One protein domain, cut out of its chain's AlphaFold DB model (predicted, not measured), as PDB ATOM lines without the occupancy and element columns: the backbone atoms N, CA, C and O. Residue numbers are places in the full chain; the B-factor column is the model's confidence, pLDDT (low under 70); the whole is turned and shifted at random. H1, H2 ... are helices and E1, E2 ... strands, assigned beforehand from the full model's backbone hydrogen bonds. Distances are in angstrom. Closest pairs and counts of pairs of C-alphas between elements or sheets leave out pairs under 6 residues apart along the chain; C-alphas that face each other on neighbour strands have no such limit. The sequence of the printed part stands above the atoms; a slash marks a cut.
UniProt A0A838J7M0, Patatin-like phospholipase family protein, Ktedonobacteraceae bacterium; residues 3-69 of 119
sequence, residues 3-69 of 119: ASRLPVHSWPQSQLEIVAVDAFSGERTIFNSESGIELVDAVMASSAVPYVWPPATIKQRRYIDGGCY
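This is residues 3 to 69 of the 119 residues of the protein "Patatin-like phospholipase family protein" of Ktedonobacteraceae bacterium (UniProt A0A838J7M0). With little regular structure, a small antiparallel sheet, E2-E1-E4-E3, curls round one helix, H1; residues 3 to 17, with no named element, lead into E1. The printed part has 67 residues, 25 in named elements, in the order E1, E2, H1, E3, E4, of mixed class. It is compact, radius of gyration of the C-alphas 11.3 A, spanning 31 by 23 by 21 A.

Find C-alpha 18 at (30.495, 4.953, -16.621), where E1, residues 18 to 22, begins its 13.1 A. E2 is 28 to 31, 9.8 A; E3 56 to 58, 6.5 A; H1 39 to 46, 10.5 A. E4, 61 to 65, 13.5 A, ends at (30.143, -3.300, -22.318).

Within hydrogen-bond range are N 20 and O 29, 3.0 A apart, in hairpin E1 and E2, and N 21 and O 64, 2.9 A apart, between the antiparallel neighbours E1 and E4. In hairpin E3 and E4, N 63 and O 56 are 2.8 A apart. H1 is on the sheet, its Ser 46 and E4's Asp 65 their closest C-alphas, 4.4 A; its every O i to N i+4 pair is within range.

The farthest C-alphas, Gln 13 and Tyr 51, are 33.7 A apart. The printed part has no cut or long link; no printed residue is under 70 in pLDDT.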
ATOM      1  N   ALA A   3      27.901  -6.508  -7.624       89.25
ATOM      2  CA  ALA A   3      27.735  -5.844  -6.328       89.25
ATOM      3  C   ALA A   3      28.728  -6.345  -5.266       89.25
ATOM      4  O   ALA A   3      29.371  -5.559  -4.595       89.25
ATOM      5  N   SER A   4      28.948  -7.662  -5.167       92.25
ATOM      6  CA  SER A   4      29.874  -8.232  -4.175       92.25
ATOM      7  C   SER A   4      31.354  -7.921  -4.447       92.25
ATOM      8  O   SER A   4      32.200  -8.304  -3.647       92.25
ATOM      9  N   ARG A   5      31.681  -7.317  -5.597       91.50
ATOM     10  CA  ARG A   5      33.037  -6.874  -5.961       91.50
ATOM     11  C   ARG A   5      33.223  -5.364  -5.804       91.50
ATOM     12  O   ARG A   5      34.352  -4.897  -5.910       91.50
ATOM     13  N   LEU A   6      32.145  -4.616  -5.568       92.81
ATOM     14  CA  LEU A   6      32.189  -3.171  -5.394       92.81
ATOM     15  C   LEU A   6      32.240  -2.841  -3.894       92.81
ATOM     16  O   LEU A   6      31.319  -3.196  -3.168       92.81
ATOM     17  N   PRO A   7      33.286  -2.156  -3.400       92.94
ATOM     18  CA  PRO A   7      33.350  -1.745  -1.996       92.94
ATOM     19  C   PRO A   7      32.392  -0.586  -1.671       92.94
ATOM     20  O   PRO A   7      32.103  -0.332  -0.505       92.94
ATOM     21  N   VAL A   8      31.912   0.128  -2.695       93.50
ATOM     22  CA  VAL A   8      31.011   1.280  -2.591       93.50
ATOM     23  C   VAL A   8      29.870   1.098  -3.587       93.50
ATOM     24  O   VAL A   8      30.108   0.742  -4.739       93.50
ATOM     25  N   HIS A   9      28.633   1.324  -3.141       95.12
ATOM     26  CA  HIS A   9      27.423   1.132  -3.957       95.12
ATOM     27  C   HIS A   9      26.696   2.438  -4.300       95.12
ATOM     28  O   HIS A   9      25.785   2.423  -5.119       95.12
ATOM     29  N   SER A  10      27.079   3.556  -3.686       96.25
ATOM     30  CA  SER A  10      26.546   4.885  -3.985       96.25
ATOM     31  C   SER A  10      27.484   5.640  -4.918       96.25
ATOM     32  O   SER A  10      28.703   5.491  -4.820       96.25
ATOM     33  N   TRP A  11      26.933   6.509  -5.760       98.00
ATOM     34  CA  TRP A  11      27.741   7.417  -6.570       98.00
ATOM     35  C   TRP A  11      28.686   8.261  -5.699       98.00
ATOM     36  O   TRP A  11      28.269   8.746  -4.640       98.00
ATOM     37  N   PRO A  12      29.954   8.438  -6.109       96.19
ATOM     38  CA  PRO A  12      30.864   9.342  -5.423       96.19
ATOM     39  C   PRO A  12      30.454  10.805  -5.651       96.19
ATOM     40  O   PRO A  12      29.712  11.124  -6.578       96.19
ATOM     41  N   GLN A  13      30.971  11.711  -4.815       94.69
ATOM     42  CA  GLN A  13      30.801  13.156  -5.028       94.69
ATOM     43  C   GLN A  13      31.650  13.687  -6.191       94.69
ATOM     44  O   GLN A  13      31.321  14.718  -6.770       94.69
ATOM     45  N   SER A  14      32.756  13.010  -6.515       94.25
ATOM     46  CA  SER A  14      33.575  13.325  -7.685       94.25
ATOM     47  C   SER A  14      32.843  12.963  -8.975       94.25
ATOM     48  O   SER A  14      32.093  11.987  -9.002       94.25
ATOM     49  N   GLN A  15      33.124  13.689 -10.060       94.19
ATOM     50  CA  GLN A  15      32.622  13.332 -11.386       94.19
ATOM     51  C   GLN A  15      33.110  11.927 -11.760       94.19
ATOM     52  O   GLN A  15      34.312  11.668 -11.815       94.19
ATOM     53  N   LEU A  16      32.160  11.018 -11.969       96.88
ATOM     54  CA  LEU A  16      32.393   9.659 -12.432       96.88
ATOM     55  C   LEU A  16      31.438   9.384 -13.585       96.88
ATOM     56  O   LEU A  16      30.221   9.498 -13.432       96.88
ATOM     57  N   GLU A  17      32.013   8.993 -14.712       97.75
ATOM     58  CA  GLU A  17      31.298   8.627 -15.924       97.75
ATOM     59  C   GLU A  17      31.546   7.150 -16.212       97.75
ATOM     60  O   GLU A  17      32.688   6.693 -16.277       97.75
ATOM     61  N   ILE A  18      30.464   6.388 -16.340       98.12
ATOM     62  CA  ILE A  18      30.495   4.953 -16.621       98.12
ATOM     63  C   ILE A  18      29.831   4.730 -17.971       98.12
ATOM     64  O   ILE A  18      28.641   4.996 -18.140       98.12
ATOM     65  N   VAL A  19      30.602   4.235 -18.935       98.44
ATOM     66  CA  VAL A  19      30.130   4.054 -20.309       98.44
ATOM     67  C   VAL A  19      29.562   2.653 -20.497       98.44
ATOM     68  O   VAL A  19      30.184   1.656 -20.128       98.44
ATOM     69  N   ALA A  20      28.395   2.579 -21.123       98.50
ATOM     70  CA  ALA A  20      27.838   1.358 -21.691       98.50
ATOM     71  C   ALA A  20      27.336   1.641 -23.113       98.50
ATOM     72  O   ALA A  20      27.230   2.795 -23.529       98.50
ATOM     73  N   VAL A  21      26.997   0.596 -23.859       98.44
ATOM     74  CA  VAL A  21      26.452   0.720 -25.217       98.44
ATOM     75  C   VAL A  21      25.042   0.146 -25.247       98.44
ATOM     76  O   VAL A  21      24.817  -0.955 -24.746       98.44
ATOM     77  N   ASP A  22      24.080   0.880 -25.812       98.00
ATOM     78  CA  ASP A  22      22.748   0.333 -26.082       98.00
ATOM     79  C   ASP A  22      22.886  -0.817 -27.087       98.00
ATOM     80  O   ASP A  22      23.381  -0.646 -28.200       98.00
ATOM     81  N   ALA A  23      22.461  -2.008 -26.678       97.56
ATOM     82  CA  ALA A  23      22.677  -3.237 -27.428       97.56
ATOM     83  C   ALA A  23      21.920  -3.277 -28.766       97.56
ATOM     84  O   ALA A  23      22.247  -4.102 -29.617       97.56
ATOM     85  N   PHE A  24      20.895  -2.438 -28.943       96.31
ATOM     86  CA  PHE A  24      20.101  -2.380 -30.167       96.31
ATOM     87  C   PHE A  24      20.590  -1.287 -31.113       96.31
ATOM     88  O   PHE A  24      20.745  -1.555 -32.301       96.31
ATOM     89  N   SER A  25      20.812  -0.064 -30.616       96.88
ATOM     90  CA  SER A  25      21.233   1.055 -31.472       96.88
ATOM     91  C   SER A  25      22.742   1.122 -31.694       96.88
ATOM     92  O   SER A  25      23.182   1.724 -32.669       96.88
ATOM     93  N   GLY A  26      23.541   0.524 -30.806       95.81
ATOM     94  CA  GLY A  26      24.996   0.679 -30.801       95.81
ATOM     95  C   GLY A  26      25.464   2.047 -30.288       95.81
ATOM     96  O   GLY A  26      26.657   2.345 -30.328       95.81
ATOM     97  N   GLU A  27      24.554   2.891 -29.796       96.88
ATOM     98  CA  GLU A  27      24.902   4.206 -29.259       96.88
ATOM     99  C   GLU A  27      25.491   4.091 -27.850       96.88
ATOM    100  O   GLU A  27      24.983   3.355 -26.995       96.88
ATOM    101  N   ARG A  28      26.537   4.878 -27.575       96.44
ATOM    102  CA  ARG A  28      27.049   5.043 -26.211       96.44
ATOM    103  C   ARG A  28      26.013   5.708 -25.320       96.44
ATOM    104  O   ARG A  28      25.389   6.696 -25.689       96.44
ATOM    105  N   THR A  29      25.911   5.202 -24.103       98.00
ATOM    106  CA  THR A  29      25.233   5.843 -22.981       98.00
ATOM    107  C   THR A  29      26.253   6.071 -21.875       98.00
ATOM    108  O   THR A  29      27.003   5.162 -21.522       98.00
ATOM    109  N   ILE A  30      26.271   7.283 -21.327       98.31
ATOM    110  CA  ILE A  30      27.136   7.662 -20.210       98.31
ATOM    111  C   ILE A  30      26.261   7.742 -18.964       98.31
ATOM    112  O   ILE A  30      25.328   8.545 -18.914       98.31
ATOM    113  N   PHE A  31      26.543   6.895 -17.980       98.38
ATOM    114  CA  PHE A  31      25.892   6.929 -16.678       98.38
ATOM    115  C   PHE A  31      26.729   7.727 -15.680       98.38
ATOM    116  O   PHE A  31      27.945   7.562 -15.599       98.38
ATOM    117  N   ASN A  32      26.054   8.553 -14.892       98.12
ATOM    118  CA  ASN A  32      26.615   9.372 -13.823       98.12
ATOM    119  C   ASN A  32      25.598   9.517 -12.670       98.12
ATOM    120  O   ASN A  32      24.488   8.977 -12.725       98.12
ATOM    121  N   SER A  33      25.955  10.281 -11.635       97.62
ATOM    122  CA  SER A  33      25.108  10.524 -10.456       97.62
ATOM    123  C   SER A  33      23.745  11.156 -10.771       97.62
ATOM    124  O   SER A  33      22.795  10.970 -10.014       97.62
ATOM    125  N   GLU A  34      23.619  11.859 -11.896       97.62
ATOM    126  CA  GLU A  34      22.388  12.529 -12.335       97.62
ATOM    127  C   GLU A  34      21.501  11.634 -13.216       97.62
ATOM    128  O   GLU A  34      20.355  11.969 -13.507       97.62
ATOM    129  N   SER A  35      21.990  10.454 -13.609       96.75
ATOM    130  CA  SER A  35      21.279   9.544 -14.517       96.75
ATOM    131  C   SER A  35      20.036   8.891 -13.894       96.75
ATOM    132  O   SER A  35      19.229   8.276 -14.600       96.75
ATOM    133  N   GLY A  36      19.876   8.979 -12.568       96.44
ATOM    134  CA  GLY A  36      18.789   8.323 -11.835       96.44
ATOM    135  C   GLY A  36      18.839   6.793 -11.933       96.44
ATOM    136  O   GLY A  36      17.787   6.151 -11.990       96.44
ATOM    137  N   ILE A  37      20.051   6.239 -12.034       97.38
ATOM    138  CA  ILE A  37      20.377   4.807 -12.075       97.38
ATOM    139  C   ILE A  37      21.330   4.511 -10.917       97.38
ATOM    140  O   ILE A  37      22.202   5.326 -10.625       97.38
ATOM    141  N   GLU A  38      21.194   3.357 -10.267       96.88
ATOM    142  CA  GLU A  38      22.108   2.943  -9.199       96.88
ATOM    143  C   GLU A  38      23.516   2.666  -9.753       96.88
ATOM    144  O   GLU A  38      23.667   2.079 -10.826       96.88
ATOM    145  N   LEU A  39      24.565   3.028  -9.003       97.62
ATOM    146  CA  LEU A  39      25.959   2.815  -9.423       97.62
ATOM    147  C   LEU A  39      26.221   1.348  -9.793       97.62
ATOM    148  O   LEU A  39      26.868   1.056 -10.795       97.62
ATOM    149  N   VAL A  40      25.688   0.415  -9.001       97.38
ATOM    150  CA  VAL A  40      25.850  -1.027  -9.233       97.38
ATOM    151  C   VAL A  40      25.268  -1.448 -10.586       97.38
ATOM    152  O   VAL A  40      25.882  -2.262 -11.277       97.38
ATOM    153  N   ASP A  41      24.132  -0.876 -10.991       97.38
ATOM    154  CA  ASP A  41      23.497  -1.171 -12.279       97.38
ATOM    155  C   ASP A  41      24.295  -0.574 -13.440       97.38
ATOM    156  O   ASP A  41      24.503  -1.244 -14.453       97.38
ATOM    157  N   ALA A  42      24.809   0.650 -13.280       98.12
ATOM    158  CA  ALA A  42      25.690   1.268 -14.267       98.12
ATOM    159  C   ALA A  42      26.965   0.434 -14.490       98.12
ATOM    160  O   ALA A  42      27.314   0.133 -15.633       98.12
ATOM    161  N   VAL A  43      27.622  -0.017 -13.412       97.69
ATOM    162  CA  VAL A  43      28.802  -0.899 -13.502       97.69
ATOM    163  C   VAL A  43      28.432  -2.250 -14.119       97.69
ATOM    164  O   VAL A  43      29.182  -2.769 -14.945       97.69
ATOM    165  N   MET A  44      27.276  -2.821 -13.760       97.12
ATOM    166  CA  MET A  44      26.774  -4.061 -14.361       97.12
ATOM    167  C   MET A  44      26.641  -3.931 -15.882       97.12
ATOM    168  O   MET A  44      27.090  -4.820 -16.601       97.12
ATOM    169  N   ALA A  45      26.038  -2.840 -16.364       98.00
ATOM    170  CA  ALA A  45      25.896  -2.569 -17.791       98.00
ATOM    171  C   ALA A  45      27.245  -2.381 -18.482       98.00
ATOM    172  O   ALA A  45      27.493  -3.002 -19.512       98.00
ATOM    173  N   SER A  46      28.133  -1.596 -17.875       97.94
ATOM    174  CA  SER A  46      29.471  -1.332 -18.400       97.94
ATOM    175  C   SER A  46      30.360  -2.575 -18.452       97.94
ATOM    176  O   SER A  46      31.245  -2.620 -19.286       97.94
ATOM    177  N   SER A  47      30.090  -3.593 -17.623       95.88
ATOM    178  CA  SER A  47      30.854  -4.853 -17.565       95.88
ATOM    179  C   SER A  47      30.217  -6.009 -18.355       95.88
ATOM    180  O   SER A  47      30.652  -7.162 -18.236       95.88
ATOM    181  N   ALA A  48      29.132  -5.763 -19.097       96.50
ATOM    182  CA  ALA A  48      28.379  -6.799 -19.805       96.50
ATOM    183  C   ALA A  48      29.040  -7.159 -21.149       96.50
ATOM    184  O   ALA A  48      28.480  -6.910 -22.219       96.50
ATOM    185  N   VAL A  49      30.250  -7.726 -21.084       93.62
ATOM    186  CA  VAL A  49      31.050  -8.110 -22.260       93.62
ATOM    187  C   VAL A  49      30.281  -9.133 -23.105       93.62
ATOM    188  O   VAL A  49      29.963 -10.217 -22.591       93.62
ATOM    189  N   PRO A  50      30.001  -8.841 -24.393       92.69
ATOM    190  CA  PRO A  50      29.354  -9.790 -25.291       92.69
ATOM    191  C   PRO A  50      30.063 -11.148 -25.307       92.69
ATOM    192  O   PRO A  50      31.281 -11.230 -25.180       92.69
ATOM    193  N   TYR A  51      29.285 -12.220 -25.460       91.38
ATOM    194  CA  TYR A  51      29.719 -13.626 -25.374       91.38
ATOM    195  C   TYR A  51      30.135 -14.130 -23.983       91.38
ATOM    196  O   TYR A  51      30.117 -15.339 -23.769       91.38
ATOM    197  N   VAL A  52      30.452 -13.250 -23.028       92.94
ATOM    198  CA  VAL A  52      30.793 -13.639 -21.647       92.94
ATOM    199  C   VAL A  52      29.590 -13.485 -20.723       92.94
ATOM    200  O   VAL A  52      29.277 -14.387 -19.945       92.94
ATOM    201  N   TRP A  53      28.895 -12.353 -20.826       93.19
ATOM    202  CA  TRP A  53      27.738 -12.019 -20.003       93.19
ATOM    203  C   TRP A  53      26.542 -11.633 -20.884       93.19
ATOM    204  O   TRP A  53      26.722 -11.060 -21.959       93.19
ATOM    205  N   PRO A  54      25.299 -11.934 -20.461       94.94
ATOM    206  CA  PRO A  54      24.122 -11.425 -21.151       94.94
ATOM    207  C   PRO A  54      24.053  -9.893 -21.030       94.94
ATOM    208  O   PRO A  54      24.484  -9.356 -20.007       94.94
ATOM    209  N   PRO A  55      23.439  -9.183 -22.000       97.31
ATOM    210  CA  PRO A  55      23.256  -7.740 -21.885       97.31
ATOM    211  C   PRO A  55      22.513  -7.371 -20.594       97.31
ATOM    212  O   PRO A  55      21.504  -8.001 -20.258       97.31
ATOM    213  N   ALA A  56      22.975  -6.344 -19.891       97.62
ATOM    214  CA  ALA A  56      22.322  -5.837 -18.693       97.62
ATOM    215  C   ALA A  56      20.988  -5.173 -19.049       97.62
ATOM    216  O   ALA A  56      20.872  -4.523 -20.086       97.62
ATOM    217  N   THR A  57      19.971  -5.319 -18.198       97.56
ATOM    218  CA  THR A  57      18.698  -4.602 -18.369       97.56
ATOM    219  C   THR A  57      18.613  -3.492 -17.348       97.56
ATOM    220  O   THR A  57      18.637  -3.766 -16.153       97.56
ATOM    221  N   ILE A  58      18.482  -2.260 -17.823       96.88
ATOM    222  CA  ILE A  58      18.206  -1.102 -16.979       96.88
ATOM    223  C   ILE A  58      16.933  -0.468 -17.524       96.88
ATOM    224  O   ILE A  58      16.875  -0.044 -18.682       96.88
ATOM    225  N   LYS A  59      15.886  -0.436 -16.694       92.31
ATOM    226  CA  LYS A  59      14.522  -0.078 -17.117       92.31
ATOM    227  C   LYS A  59      14.095  -0.963 -18.303       92.31
ATOM    228  O   LYS A  59      14.030  -2.174 -18.143       92.31
ATOM    229  N   GLN A  60      13.833  -0.379 -19.474       94.38
ATOM    230  CA  GLN A  60      13.401  -1.095 -20.684       94.38
ATOM    231  C   GLN A  60      14.483  -1.174 -21.769       94.38
ATOM    232  O   GLN A  60      14.182  -1.502 -22.915       94.38
ATOM    233  N   ARG A  61      15.738  -0.849 -21.437       97.12
ATOM    234  CA  ARG A  61      16.856  -0.858 -22.388       97.12
ATOM    235  C   ARG A  61      17.863  -1.940 -22.019       97.12
ATOM    236  O   ARG A  61      18.000  -2.315 -20.851       97.12
ATOM    237  N   ARG A  62      18.534  -2.467 -23.043       98.25
ATOM    238  CA  ARG A  62      19.543  -3.520 -22.925       98.25
ATOM    239  C   ARG A  62      20.904  -2.922 -23.233       98.25
ATOM    240  O   ARG A  62      21.040  -2.240 -24.240       98.25
ATOM    241  N   TYR A  63      21.880  -3.204 -22.385       98.62
ATOM    242  CA  TYR A  63      23.209  -2.614 -22.465       98.62
ATOM    243  C   TYR A  63      24.295  -3.680 -22.526       98.62
ATOM    244  O   TYR A  63      24.193  -4.711 -21.857       98.62
ATOM    245  N   ILE A  64      25.324  -3.413 -23.322       98.25
ATOM    246  CA  ILE A  64      26.575  -4.170 -23.371       98.25
ATOM    247  C   ILE A  64      27.743  -3.280 -22.938       98.25
ATOM    248  O   ILE A  64      27.593  -2.064 -22.785       98.25
ATOM    249  N   ASP A  65      28.893  -3.919 -22.751       97.00
ATOM    250  CA  ASP A  65      30.143  -3.300 -22.318       97.00
ATOM    251  C   ASP A  65      30.517  -2.035 -23.115       97.00
ATOM    252  O   ASP A  65      30.383  -1.979 -24.342       97.00
ATOM    253  N   GLY A  66      30.983  -1.004 -22.404       96.62
ATOM    254  CA  GLY A  66      31.369   0.286 -22.990       96.62
ATOM    255  C   GLY A  66      32.578   0.199 -23.927       96.62
ATOM    256  O   GLY A  66      32.682   0.977 -24.881       96.62
ATOM    257  N   GLY A  67      33.453  -0.780 -23.697       92.88
ATOM    258  CA  GLY A  67      34.614  -1.096 -24.521       92.88
ATOM    259  C   GLY A  67      34.249  -1.477 -25.954       92.88
ATOM    260  O   GLY A  67      35.048  -1.264 -26.863       92.88
ATOM    261  N   CYS A  68      33.018  -1.949 -26.194       92.50
ATOM    262  CA  CYS A  68      32.521  -2.238 -27.541       92.50
ATOM    263  C   CYS A  68      32.441  -0.996 -28.440       92.50
ATOM    264  O   CYS A  68      32.467  -1.142 -29.660       92.50
ATOM    265  N   TYR A  69      32.333   0.206 -27.864       92.81
ATOM    266  CA  TYR A  69      32.452   1.445 -28.632       92.81
ATOM    267  C   TYR A  69      33.904   1.921 -28.715       92.81
ATOM    268  O   TYR A  69      34.380   2.295 -29.783       92.81
TER     269      TYR A  69